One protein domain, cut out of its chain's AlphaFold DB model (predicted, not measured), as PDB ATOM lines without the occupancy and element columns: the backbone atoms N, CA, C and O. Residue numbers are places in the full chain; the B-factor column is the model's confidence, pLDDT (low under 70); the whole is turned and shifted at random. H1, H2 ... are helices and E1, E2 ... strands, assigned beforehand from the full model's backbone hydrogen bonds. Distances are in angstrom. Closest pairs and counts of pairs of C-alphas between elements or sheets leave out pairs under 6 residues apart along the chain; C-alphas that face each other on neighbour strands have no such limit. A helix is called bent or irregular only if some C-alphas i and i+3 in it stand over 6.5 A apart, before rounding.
ATOM      1  N   SER A   8     152.747 195.453  94.073       49.50
ATOM      2  CA  SER A   8     153.672 195.230  92.954       49.50
ATOM      3  C   SER A   8     154.412 196.507  92.532       49.50
ATOM      4  O   SER A   8     155.633 196.490  92.431       49.50
ATOM      5  N   ILE A   9     153.717 197.643  92.410       54.94
ATOM      6  CA  ILE A   9     154.315 198.946  92.061       54.94
ATOM      7  C   ILE A   9     155.204 199.482  93.200       54.94
ATOM      8  O   ILE A   9     156.249 200.086  92.955       54.94
ATOM      9  N   ARG A  10     154.842 199.240  94.468       57.97
ATOM     10  CA  ARG A  10     155.673 199.628  95.629       57.97
ATOM     11  C   ARG A  10     156.932 198.766  95.758       57.97
ATOM     12  O   ARG A  10     157.989 199.282  96.117       57.97
ATOM     13  N   LEU A  11     156.824 197.475  95.447       60.69
ATOM     14  CA  LEU A  11     157.924 196.510  95.458       60.69
ATOM     15  C   LEU A  11     158.919 196.826  94.340       60.69
ATOM     16  O   LEU A  11     160.123 196.829  94.591       60.69
ATOM     17  N   GLU A  12     158.438 197.212  93.154       60.00
ATOM     18  CA  GLU A  12     159.289 197.769  92.095       60.00
ATOM     19  C   GLU A  12     160.060 199.013  92.586       60.00
ATOM     20  O   GLU A  12     161.256 199.130  92.317       60.00
ATOM     21  N   GLY A  13     159.423 199.896  93.368       59.34
ATOM     22  CA  GLY A  13     160.059 201.069  93.983       59.34
ATOM     23  C   GLY A  13     161.133 200.737  95.029       59.34
ATOM     24  O   GLY A  13     162.213 201.324  95.009       59.34
ATOM     25  N   ALA A  14     160.888 199.755  95.904       61.53
ATOM     26  CA  ALA A  14     161.883 199.284  96.873       61.53
ATOM     27  C   ALA A  14     163.112 198.666  96.185       61.53
ATOM     28  O   ALA A  14     164.238 198.818  96.654       61.53
ATOM     29  N   LEU A  15     162.905 197.999  95.048       62.31
ATOM     30  CA  LEU A  15     163.976 197.420  94.240       62.31
ATOM     31  C   LEU A  15     164.696 198.461  93.366       62.31
ATOM     32  O   LEU A  15     165.879 198.290  93.067       62.31
ATOM     33  N   ALA A  16     164.022 199.549  92.985       61.53
ATOM     34  CA  ALA A  16     164.610 200.648  92.222       61.53
ATOM     35  C   ALA A  16     165.729 201.371  92.994       61.53
ATOM     36  O   ALA A  16     166.697 201.814  92.380       61.53
ATOM     37  N   GLU A  17     165.669 201.418  94.331       57.84
ATOM     38  CA  GLU A  17     166.765 201.938  95.173       57.84
ATOM     39  C   GLU A  17     168.050 201.087  95.075       57.84
ATOM     40  O   GLU A  17     169.157 201.600  95.248       57.84
ATOM     41  N   TYR A  18     167.930 199.800  94.730       56.75
ATOM     42  CA  TYR A  18     169.062 198.894  94.491       56.75
ATOM     43  C   TYR A  18     169.523 198.873  93.025       56.75
ATOM     44  O   TYR A  18     170.469 198.156  92.675       56.75
ATOM     45  N   THR A  27     173.110 189.544  80.835       76.00
ATOM     46  CA  THR A  27     172.250 188.353  80.820       76.00
ATOM     47  C   THR A  27     171.354 188.296  82.045       76.00
ATOM     48  O   THR A  27     171.785 188.563  83.172       76.00
ATOM     49  N   CYS A  28     170.080 187.971  81.824       80.44
ATOM     50  CA  CYS A  28     169.125 187.733  82.898       80.44
ATOM     51  C   CYS A  28     169.407 186.377  83.559       80.44
ATOM     52  O   CYS A  28     169.446 185.358  82.887       80.44
ATOM     53  N   PHE A  29     169.528 186.344  84.883       85.31
ATOM     54  CA  PHE A  29     169.731 185.123  85.665       85.31
ATOM     55  C   PHE A  29     168.565 184.130  85.534       85.31
ATOM     56  O   PHE A  29     168.756 182.920  85.616       85.31
ATOM     57  N   VAL A  30     167.344 184.641  85.349       85.31
ATOM     58  CA  VAL A  30     166.151 183.799  85.230       85.31
ATOM     59  C   VAL A  30     166.028 183.268  83.811       85.31
ATOM     60  O   VAL A  30     166.130 182.072  83.628       85.31
ATOM     61  N   CYS A  31     165.863 184.108  82.791       82.44
ATOM     62  CA  CYS A  31     165.597 183.619  81.432       82.44
ATOM     63  C   CYS A  31     166.837 183.424  80.551       82.44
ATOM     64  O   CYS A  31     166.680 183.053  79.396       82.44
ATOM     65  N   ASN A  32     168.047 183.699  81.047       82.19
ATOM     66  CA  ASN A  32     169.310 183.653  80.292       82.19
ATOM     67  C   ASN A  32     169.355 184.532  79.029       82.19
ATOM     68  O   ASN A  32     170.319 184.468  78.271       82.19
ATOM     69  N   GLU A  33     168.350 185.385  78.814       76.12
ATOM     70  CA  GLU A  33     168.320 186.290  77.673       76.12
ATOM     71  C   GLU A  33     169.337 187.407  77.807       76.12
ATOM     72  O   GLU A  33     169.584 187.931  78.902       76.12
ATOM     73  N   ASP A  34     169.857 187.781  76.645       70.69
ATOM     74  CA  ASP A  34     170.754 188.896  76.469       70.69
ATOM     75  C   ASP A  34     170.011 190.233  76.666       70.69
ATOM     76  O   ASP A  34     169.024 190.545  76.002       70.69
ATOM     77  N   THR A  35     170.494 191.030  77.612       61.78
ATOM     78  CA  THR A  35     170.034 192.374  77.961       61.78
ATOM     79  C   THR A  35     171.006 193.449  77.430       61.78
ATOM     80  O   THR A  35     171.072 194.545  77.993       61.78
ATOM     81  N   SER A  36     171.849 193.128  76.434       54.91
ATOM     82  CA  SER A  36     172.907 193.982  75.850       54.91
ATOM     83  C   SER A  36     172.382 194.945  74.817       54.91
ATOM     84  O   SER A  36     172.944 196.031  74.669       54.91
ATOM     85  N   ASN A  37     171.356 194.541  74.070       50.22
ATOM     86  CA  ASN A  37     170.829 195.360  72.991       50.22
ATOM     87  C   ASN A  37     170.197 196.598  73.610       50.22
ATOM     88  O   ASN A  37     169.152 196.495  74.233       50.22
ATOM     89  N   GLY A  38     170.871 197.745  73.506       45.03
ATOM     90  CA  GLY A  38     170.561 199.017  74.164       45.03
ATOM     91  C   GLY A  38     169.257 199.688  73.730       45.03
ATOM     92  O   GLY A  38     169.229 200.890  73.496       45.03
ATOM     93  N   ASP A  39     168.184 198.920  73.634       44.53
ATOM     94  CA  ASP A  39     166.820 199.398  73.623       44.53
ATOM     95  C   ASP A  39     166.502 199.997  74.999       44.53
ATOM     96  O   ASP A  39     166.936 199.488  76.039       44.53
ATOM     97  N   ALA A  40     165.741 201.088  75.041       48.78
ATOM     98  CA  ALA A  40     165.421 201.773  76.299       48.78
ATOM     99  C   ALA A  40     164.678 200.861  77.306       48.78
ATOM    100  O   ALA A  40     164.685 201.117  78.510       48.78
ATOM    101  N   SER A  41     164.092 199.761  76.825       47.00
ATOM    102  CA  SER A  41     163.479 198.680  77.603       47.00
ATOM    103  C   SER A  41     164.489 197.715  78.256       47.00
ATOM    104  O   SER A  41     164.180 197.156  79.310       47.00
ATOM    105  N   ASN A  42     165.709 197.578  77.720       47.03
ATOM    106  CA  ASN A  42     166.801 196.744  78.255       47.03
ATOM    107  C   ASN A  42     167.609 197.415  79.385       47.03
ATOM    108  O   ASN A  42     168.504 196.810  79.979       47.03
ATOM    109  N   LEU A  43     167.250 198.649  79.753       52.06
ATOM    110  CA  LEU A  43     167.773 199.356  80.928       52.06
ATOM    111  C   LEU A  43     167.052 198.982  82.237       52.06
ATOM    112  O   LEU A  43     167.494 199.385  83.315       52.06
ATOM    113  N   ASN A  44     165.973 198.198  82.166       60.94
ATOM    114  CA  ASN A  44     165.136 197.854  83.315       60.94
ATOM    115  C   ASN A  44     165.454 196.443  83.827       60.94
ATOM    116  O   ASN A  44     164.717 195.485  83.589       60.94
ATOM    117  N   TYR A  45     166.573 196.307  84.538       65.38
ATOM    118  CA  TYR A  45     166.903 195.100  85.294       65.38
ATOM    119  C   TYR A  45     167.125 195.431  86.768       65.38
ATOM    120  O   TYR A  45     167.618 196.500  87.127       65.38
ATOM    121  N   TYR A  46     166.790 194.482  87.634       72.38
ATOM    122  CA  TYR A  46     167.034 194.573  89.063       72.38
ATOM    123  C   TYR A  46     168.352 193.889  89.403       72.38
ATOM    124  O   TYR A  46     168.587 192.731  89.042       72.38
ATOM    125  N   LYS A  47     169.229 194.613  90.107       74.00
ATOM    126  CA  LYS A  47     170.473 194.059  90.646       74.00
ATOM    127  C   LYS A  47     170.204 193.470  92.028       74.00
ATOM    128  O   LYS A  47     170.076 194.195  93.009       74.00
ATOM    129  N   LEU A  48     170.155 192.145  92.089       74.88
ATOM    130  CA  LEU A  48     169.848 191.370  93.287       74.88
ATOM    131  C   LEU A  48     171.123 190.636  93.713       74.88
ATOM    132  O   LEU A  48     171.375 189.479  93.379       74.88
ATOM    133  N   GLY A  49     171.991 191.372  94.402       72.38
ATOM    134  CA  GLY A  49     173.288 190.898  94.867       72.38
ATOM    135  C   GLY A  49     174.256 190.771  93.696       72.38
ATOM    136  O   GLY A  49     174.616 191.775  93.073       72.38
ATOM    137  N   THR A  50     174.671 189.538  93.404       73.06
ATOM    138  CA  THR A  50     175.460 189.185  92.211       73.06
ATOM    139  C   THR A  50     174.587 188.821  91.008       73.06
ATOM    140  O   THR A  50     175.104 188.747  89.896       73.06
ATOM    141  N   LYS A  51     173.275 188.619  91.204       75.75
ATOM    142  CA  LYS A  51     172.327 188.224  90.156       75.75
ATOM    143  C   LYS A  51     171.679 189.451  89.513       75.75
ATOM    144  O   LYS A  51     171.473 190.482  90.160       75.75
ATOM    145  N   LYS A  52     171.328 189.326  88.236       77.00
ATOM    146  CA  LYS A  52     170.572 190.330  87.480       77.00
ATOM    147  C   LYS A  52     169.290 189.713  86.969       77.00
ATOM    148  O   LYS A  52     169.339 188.638  86.386       77.00
ATOM    149  N   VAL A  53     168.164 190.377  87.170       77.88
ATOM    150  CA  VAL A  53     166.863 189.866  86.724       77.88
ATOM    151  C   VAL A  53     166.180 190.951  85.908       77.88
ATOM    152  O   VAL A  53     166.070 192.084  86.371       77.88
ATOM    153  N   CYS A  54     165.768 190.636  84.680       77.69
ATOM    154  CA  CYS A  54     165.025 191.581  83.849       77.69
ATOM    155  C   CYS A  54     163.644 191.872  84.458       77.69
ATOM    156  O   CYS A  54     163.100 191.061  85.212       77.69
ATOM    157  N   LEU A  55     163.068 193.029  84.129       74.94
ATOM    158  CA  LEU A  55     161.773 193.463  84.658       74.94
ATOM    159  C   LEU A  55     160.655 192.428  84.448       74.94
ATOM    160  O   LEU A  55     159.850 192.225  85.353       74.94
ATOM    161  N   SER A  56     160.610 191.765  83.287       76.38
ATOM    162  CA  SER A  56     159.596 190.743  82.991       76.38
ATOM    163  C   SER A  56     159.697 189.560  83.949       76.38
ATOM    164  O   SER A  56     158.750 189.300  84.682       76.38
ATOM    165  N   CYS A  57     160.870 188.927  84.048       81.25
ATOM    166  CA  CYS A  57     161.080 187.825  84.986       81.25
ATOM    167  C   CYS A  57     160.908 188.254  86.445       81.25
ATOM    168  O   CYS A  57     160.477 187.451  87.265       81.25
ATOM    169  N   MET A  58     161.228 189.504  86.791       79.69
ATOM    170  CA  MET A  58     161.052 189.974  88.161       79.69
ATOM    171  C   MET A  58     159.577 190.016  88.564       79.69
ATOM    172  O   MET A  58     159.255 189.670  89.697       79.69
ATOM    173  N   LYS A  59     158.669 190.382  87.653       78.25
ATOM    174  CA  LYS A  59     157.225 190.352  87.933       78.25
ATOM    175  C   LYS A  59     156.745 188.946  88.276       78.25
ATOM    176  O   LYS A  59     155.950 188.798  89.198       78.25
ATOM    177  N   ASP A  60     157.268 187.933  87.593       83.50
ATOM    178  CA  ASP A  60     156.928 186.537  87.874       83.50
ATOM    179  C   ASP A  60     157.596 186.025  89.154       83.50
ATOM    180  O   ASP A  60     156.954 185.344  89.950       83.50
ATOM    181  N   VAL A  61     158.831 186.451  89.438       84.25
ATOM    182  CA  VAL A  61     159.490 186.180  90.727       84.25
ATOM    183  C   VAL A  61     158.669 186.737  91.890       84.25
ATOM    184  O   VAL A  61     158.469 186.036  92.879       84.25
ATOM    185  N   LEU A  62     158.143 187.960  91.775       81.88
ATOM    186  CA  LEU A  62     157.317 188.588  92.815       81.88
ATOM    187  C   LEU A  62     155.969 187.884  93.045       81.88
ATOM    188  O   LEU A  62     155.377 188.077  94.104       81.88
ATOM    189  N   ARG A  63     155.502 187.054  92.103       82.56
ATOM    190  CA  ARG A  63     154.289 186.225  92.252       82.56
ATOM    191  C   ARG A  63     154.533 184.935  93.037       82.56
ATOM    192  O   ARG A  63     153.583 184.193  93.287       82.56
ATOM    193  N   HIS A  64     155.778 184.646  93.418       86.00
ATOM    194  CA  HIS A  64     156.092 183.457  94.196       86.00
ATOM    195  C   HIS A  64     155.277 183.427  95.506       86.00
ATOM    196  O   HIS A  64     155.201 184.450  96.194       86.00
ATOM    197  N   PRO A  65     154.713 182.273  95.919       83.81
ATOM    198  CA  PRO A  65     153.873 182.183  97.117       83.81
ATOM    199  C   PRO A  65     154.526 182.717  98.399       83.81
ATOM    200  O   PRO A  65     153.834 183.278  99.244       83.81
ATOM    201  N   SER A  66     155.852 182.603  98.537       83.19
ATOM    202  CA  SER A  66     156.591 183.145  99.693       83.19
ATOM    203  C   SER A  66     156.693 184.673  99.720       83.19
ATOM    204  O   SER A  66     157.044 185.238 100.750       83.19
ATOM    205  N   LEU A  67     156.408 185.351  98.605       81.19
ATOM    206  CA  LEU A  67     156.387 186.810  98.510       81.19
ATOM    207  C   LEU A  67     154.966 187.379  98.563       81.19
ATOM    208  O   LEU A  67     154.795 188.595  98.634       81.19
ATOM    209  N   LYS A  68     153.950 186.510  98.607       78.19
ATOM    210  CA  LYS A  68     152.534 186.885  98.654       78.19
ATOM    211  C   LYS A  68     152.195 187.773  99.850       78.19
ATOM    212  O   LYS A  68     151.341 188.646  99.747       78.19
ATOM    213  N   GLU A  69     152.891 187.602 100.974       75.00
ATOM    214  CA  GLU A  69     152.722 188.467 102.147       75.00
ATOM    215  C   GLU A  69     153.004 189.943 101.832       75.00
ATOM    216  O   GLU A  69     152.333 190.810 102.380       75.00
ATOM    217  N   TYR A  70     153.920 190.228 100.897       71.25
ATOM    218  CA  TYR A  70     154.270 191.581 100.470       71.25
ATOM    219  C   TYR A  70     153.268 192.169  99.467       71.25
ATOM    220  O   TYR A  70     153.269 193.380  99.264       71.25
ATOM    221  N   GLU A  71     152.400 191.349  98.863       65.50
ATOM    222  CA  GLU A  71     151.404 191.761  97.861       65.50
ATOM    223  C   GLU A  71     150.205 192.507  98.481       65.50
ATOM    224  O   GLU A  71     149.618 193.393  97.861       65.50
ATOM    225  N   TYR A  72     149.857 192.187  99.730       58.56
ATOM    226  CA  TYR A  72     148.651 192.701 100.397       58.56
ATOM    227  C   TYR A  72     148.935 193.776 101.454       58.56
ATOM    228  O   TYR A  72     148.020 194.238 102.141       58.56
ATOM    229  N   VAL A  73     150.190 194.216 101.585       56.31
ATOM    230  CA  VAL A  73     150.599 195.230 102.568       56.31
ATOM    231  C   VAL A  73     150.179 196.624 102.089       56.31
ATOM    232  O   VAL A  73     150.961 197.415 101.559       56.31
ATOM    233  N   HIS A  74     148.896 196.941 102.258       50.28
ATOM    234  CA  HIS A  74     148.346 198.242 101.880       50.28
ATOM    235  C   HIS A  74     148.827 199.387 102.792       50.28
ATOM    236  O   HIS A  74     148.878 200.533 102.331       50.28
ATOM    237  N   THR A  75     149.233 199.101 104.035       49.50
ATOM    238  CA  THR A  75     149.429 200.116 105.092       49.50
ATOM    239  C   THR A  75     150.707 199.986 105.925       49.50
ATOM    240  O   THR A  75     151.068 200.946 106.601       49.50
ATOM    241  N   SER A  76     151.416 198.858 105.884       52.09
ATOM    242  CA  SER A  76     152.595 198.637 106.732       52.09
ATOM    243  C   SER A  76     153.893 199.006 106.014       52.09
ATOM    244  O   SER A  76     154.067 198.740 104.825       52.09
ATOM    245  N   VAL A  77     154.824 199.597 106.762       62.31
ATOM    246  CA  VAL A  77     156.215 199.789 106.342       62.31
ATOM    247  C   VAL A  77     156.781 198.426 105.950       62.31
ATOM    248  O   VAL A  77     156.879 197.532 106.785       62.31
ATOM    249  N   ILE A  78     157.114 198.253 104.672       68.12
ATOM    250  CA  ILE A  78     157.789 197.046 104.197       68.12
ATOM    251  C   ILE A  78     159.201 197.064 104.781       68.12
ATOM    252  O   ILE A  78     159.962 198.003 104.527       68.12
ATOM    253  N   ASP A  79     159.567 196.025 105.531       76.19
ATOM    254  CA  ASP A  79     160.966 195.793 105.878       76.19
ATOM    255  C   ASP A  79     161.722 195.433 104.593       76.19
ATOM    256  O   ASP A  79     161.683 194.304 104.096       76.19
ATOM    257  N   LYS A  80     162.395 196.440 104.028       75.25
ATOM    258  CA  LYS A  80     163.140 196.331 102.772       75.25
ATOM    259  C   LYS A  80     164.223 195.247 102.840       75.25
ATOM    260  O   LYS A  80     164.483 194.596 101.830       75.25
ATOM    261  N   ALA A  81     164.843 195.037 104.004       78.19
ATOM    262  CA  ALA A  81     165.909 194.054 104.169       78.19
ATOM    263  C   ALA A  81     165.350 192.625 104.197       78.19
ATOM    264  O   ALA A  81     165.887 191.742 103.520       78.19
ATOM    265  N   ALA A  82     164.252 192.409 104.927       80.94
ATOM    266  CA  ALA A  82     163.549 191.127 104.948       80.94
ATOM    267  C   ALA A  82     162.981 190.775 103.564       80.94
ATOM    268  O   ALA A  82     163.222 189.675 103.060       80.94
ATOM    269  N   PHE A  83     162.343 191.742 102.899       80.88
ATOM    270  CA  PHE A  83     161.827 191.581 101.542       80.88
ATOM    271  C   PHE A  83     162.931 191.171 100.560       80.88
ATOM    272  O   PHE A  83     162.811 190.169  99.852       80.88
ATOM    273  N   TYR A  84     164.050 191.893 100.562       80.50
ATOM    274  CA  TYR A  84     165.182 191.587  99.694       80.50
ATOM    275  C   TYR A  84     165.776 190.194  99.966       80.50
ATOM    276  O   TYR A  84     166.110 189.464  99.031       80.50
ATOM    277  N   LYS A  85     165.869 189.782 101.237       84.00
ATOM    278  CA  LYS A  85     166.324 188.435 101.614       84.00
ATOM    279  C   LYS A  85     165.385 187.347 101.083       84.00
ATOM    280  O   LYS A  85     165.876 186.343 100.565       84.00
ATOM    281  N   ASN A  86     164.072 187.558 101.164       85.94
ATOM    282  CA  ASN A  86     163.080 186.613 100.651       85.94
ATOM    283  C   ASN A  86     163.146 186.518  99.120       85.94
ATOM    284  O   ASN A  86     163.152 185.414  98.583       85.94
ATOM    285  N   VAL A  87     163.321 187.642  98.416       85.00
ATOM    286  CA  VAL A  87     163.555 187.646  96.961       85.00
ATOM    287  C   VAL A  87     164.803 186.832  96.599       85.00
ATOM    288  O   VAL A  87     164.753 185.982  95.713       85.00
ATOM    289  N   LEU A  88     165.923 187.027  97.304       85.12
ATOM    290  CA  LEU A  88     167.139 186.241  97.067       85.12
ATOM    291  C   LEU A  88     166.956 184.744  97.347       85.12
ATOM    292  O   LEU A  88     167.648 183.938  96.725       85.12
ATOM    293  N   ALA A  89     166.075 184.370  98.277       88.75
ATOM    294  CA  ALA A  89     165.742 182.973  98.542       88.75
ATOM    295  C   ALA A  89     164.953 182.354  97.379       88.75
ATOM    296  O   ALA A  89     165.314 181.268  96.936       88.75
ATOM    297  N   VAL A  90     163.970 183.071  96.821       88.44
ATOM    298  CA  VAL A  90     163.226 182.629  95.624       88.44
ATOM    299  C   VAL A  90     164.161 182.444  94.431       88.44
ATOM    300  O   VAL A  90     164.061 181.461  93.711       88.44
ATOM    301  N   LEU A  91     165.154 183.321  94.256       86.00
ATOM    302  CA  LEU A  91     166.149 183.161  93.189       86.00
ATOM    303  C   LEU A  91     167.086 181.956  93.367       86.00
ATOM    304  O   LEU A  91     167.970 181.771  92.533       86.00
ATOM    305  N   LYS A  92     167.000 181.200  94.463       88.56
ATOM    306  CA  LYS A  92     167.721 179.928  94.646       88.56
ATOM    307  C   LYS A  92     166.832 178.714  94.369       88.56
ATOM    308  O   LYS A  92     167.350 177.604  94.350       88.56
ATOM    309  N   ASP A  93     165.532 178.921  94.187       88.62
ATOM    310  CA  ASP A  93     164.588 177.867  93.843       88.62
ATOM    311  C   ASP A  93     164.615 177.627  92.329       88.62
ATOM    312  O   ASP A  93     163.856 178.226  91.571       88.62
ATOM    313  N   GLU A  94     165.535 176.772  91.875       86.88
ATOM    314  CA  GLU A  94     165.675 176.467  90.445       86.88
ATOM    315  C   GLU A  94     164.397 175.859  89.848       86.88
ATOM    316  O   GLU A  94     164.065 176.181  88.712       86.88
ATOM    317  N   SER A  95     163.630 175.075  90.619       87.81
ATOM    318  CA  SER A  95     162.384 174.457  90.139       87.81
ATOM    319  C   SER A  95     161.320 175.501  89.800       87.81
ATOM    320  O   SER A  95     160.658 175.438  88.762       87.81
ATOM    321  N   PHE A  96     161.209 176.535  90.633       88.56
ATOM    322  CA  PHE A  96     160.328 177.655  90.353       88.56
ATOM    323  C   PHE A  96     160.837 178.500  89.181       88.56
ATOM    324  O   PHE A  96     160.053 178.893  88.316       88.56
ATOM    325  N   LEU A  97     162.147 178.757  89.104       87.31
ATOM    326  CA  LEU A  97     162.721 179.517  87.992       87.31
ATOM    327  C   LEU A  97     162.545 178.806  86.644       87.31
ATOM    328  O   LEU A  97     162.293 179.479  85.645       87.31
ATOM    329  N   GLU A  98     162.625 177.476  86.608       87.44
ATOM    330  CA  GLU A  98     162.306 176.675  85.421       87.44
ATOM    331  C   GLU A  98     160.856 176.868  84.977       87.44
ATOM    332  O   GLU A  98     160.627 177.155  83.803       87.44
ATOM    333  N   SER A  99     159.895 176.879  85.905       87.00
ATOM    334  CA  SER A  99     158.489 177.146  85.562       87.00
ATOM    335  C   SER A  99     158.274 178.527  84.921       87.00
ATOM    336  O   SER A  99     157.468 178.673  84.001       87.00
ATOM    337  N   ILE A 100     159.036 179.544  85.345       84.88
ATOM    338  CA  ILE A 100     159.003 180.882  84.732       84.88
ATOM    339  C   ILE A 100     159.602 180.837  83.319       84.88
ATOM    340  O   ILE A 100     159.072 181.465  82.399       84.88
ATOM    341  N   ARG A 101     160.707 180.104  83.126       85.12
ATOM    342  CA  ARG A 101     161.343 179.933  81.806       85.12
ATOM    343  C   ARG A 101     160.387 179.256  80.824       85.12
ATOM    344  O   ARG A 101     160.246 179.728  79.699       85.12
ATOM    345  N   GLU A 102     159.709 178.199  81.260       82.44
ATOM    346  CA  GLU A 102     158.746 177.448  80.452       82.44
ATOM    347  C   GLU A 102     157.538 178.298  80.053       82.44
ATOM    348  O   GLU A 102     157.166 178.311  78.882       82.44
ATOM    349  N   GLN A 103     156.977 179.086  80.975       75.81
ATOM    350  CA  GLN A 103     155.864 179.994  80.668       75.81
ATOM    351  C   GLN A 103     156.222 181.037  79.607       75.81
ATOM    352  O   GLN A 103     155.367 181.437  78.820       75.81
ATOM    353  N   LYS A 104     157.488 181.458  79.550       68.75
ATOM    354  CA  LYS A 104     157.971 182.424  78.560       68.75
ATOM    355  C   LYS A 104     158.176 181.815  77.167       68.75
ATOM    356  O   LYS A 104     158.168 182.545  76.180       68.75
ATOM    357  N   LEU A 105     158.363 180.496  77.086       61.25
ATOM    358  CA  LEU A 105     158.495 179.749  75.831       61.25
ATOM    359  C   LEU A 105     157.141 179.446  75.177       61.25
ATOM    360  O   LEU A 105     157.111 179.069  74.007       61.25
ATOM    361  N   ILE A 106     156.031 179.617  75.902       56.44
ATOM    362  CA  ILE A 106     154.684 179.471  75.350       56.44
ATOM    363  C   ILE A 106     154.350 180.770  74.599       56.44
ATOM    364  O   ILE A 106     154.212 181.818  75.237       56.44
TER     365      ILE A 106
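What this domain is: This is residues 8 to 18 and 27 to 106 of the 109 residues of an uncharacterized protein of Peribacillus muralis (UniProt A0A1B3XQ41). A small cluster of short helices gathers round H2, which lies in the middle; the helical hairpin H3 and H4 packs at one end of H2, H5 crosses it on another side, and H1 lies near by. A small hairpin of two antiparallel strands, E1 and E2, runs straight into H2, while residues 27 to 44, with no named element, and the link 72 to 79 lie at opposite ends of the longest axis. The 91 printed residues include five named helices and two named strands in the order H1, E1, E2, H2, H3, H4, H5, and the class is mostly helix. The whole is compact, with a radius of gyration of the C-alphas of 13.1 A, and spans 38 by 28 by 23 A.

How they stand to each other: Start at H1, residues 8 to 16, and look across to E1, residues 45 to 48: their closest C-alphas, of Leu 15 and Tyr 46, are 6.7 A apart. E1 forms a hairpin with E2, residues 51 to 54, antiparallel at 154 degrees; check N 46 and O 53 at 2.8 A and N 48 and O 51 at 2.9 A, within hydrogen-bond range. H2, residues 55 to 62, is close to H1 but not clearly touching, the closest C-alphas being those of Ser 8 and Leu 62, 7.6 A. Next comes H3, residues 65 to 71, which is irregular, with C-alphas 66 and 69 at 7.0 A. It forms a helical hairpin with H4, residues 80 to 90: they touch, closest at the C-alphas of Leu 67 and Asn 86, 7.0 A, at a shallow tilt of 27 degrees, opposite ways. H4 and H2 only just touch, with 3 pairs of C-alphas within 8 A, the closest Val 61 and Val 90 at 7.1 A; they are about perpendicular at 87 degrees. H5, residues 94 to 105, only just touches H2, with its residues 97 to 100 alone and 3 pairs of C-alphas within 8 A, the closest Asp 60 and Ile 100 at 6.8 A. H5 stays apart from H3. Every O i to N i+4 pair is within hydrogen-bond range in H1, H4 and H5; H2 has 3 of 4, and H3 has 0 of 3 but 3 of 4 O i to N i+3 pairs.

Where its parts are: Find C-alpha 8 at (153.672, 195.230, 92.954), where H1 begins; it runs 12.2 A. E1 measures 9.3 A, E2 10.2 A, H2 10.5 A and H3 9.9 A. H4 runs 15.5 A from C-alpha 80 at (163.140, 196.331, 102.772), and H5 runs 16.6 A to C-alpha 105 at (158.495, 179.749, 75.831).

The domain as a whole: Residues 19 to 26 are not printed, and C-alphas 18 and 27 are 17.6 A apart across this cut, on the link from H1 to E1. Of the links printed whole, none is long. The two C-alphas farthest apart, of Asn 37 and Thr 75, are 38.9 A apart. Mean pLDDT of the printed part is 72.2, under 70 in residues 8 to 18, 35 to 45, 71 to 78 and 104 to 106 of this model.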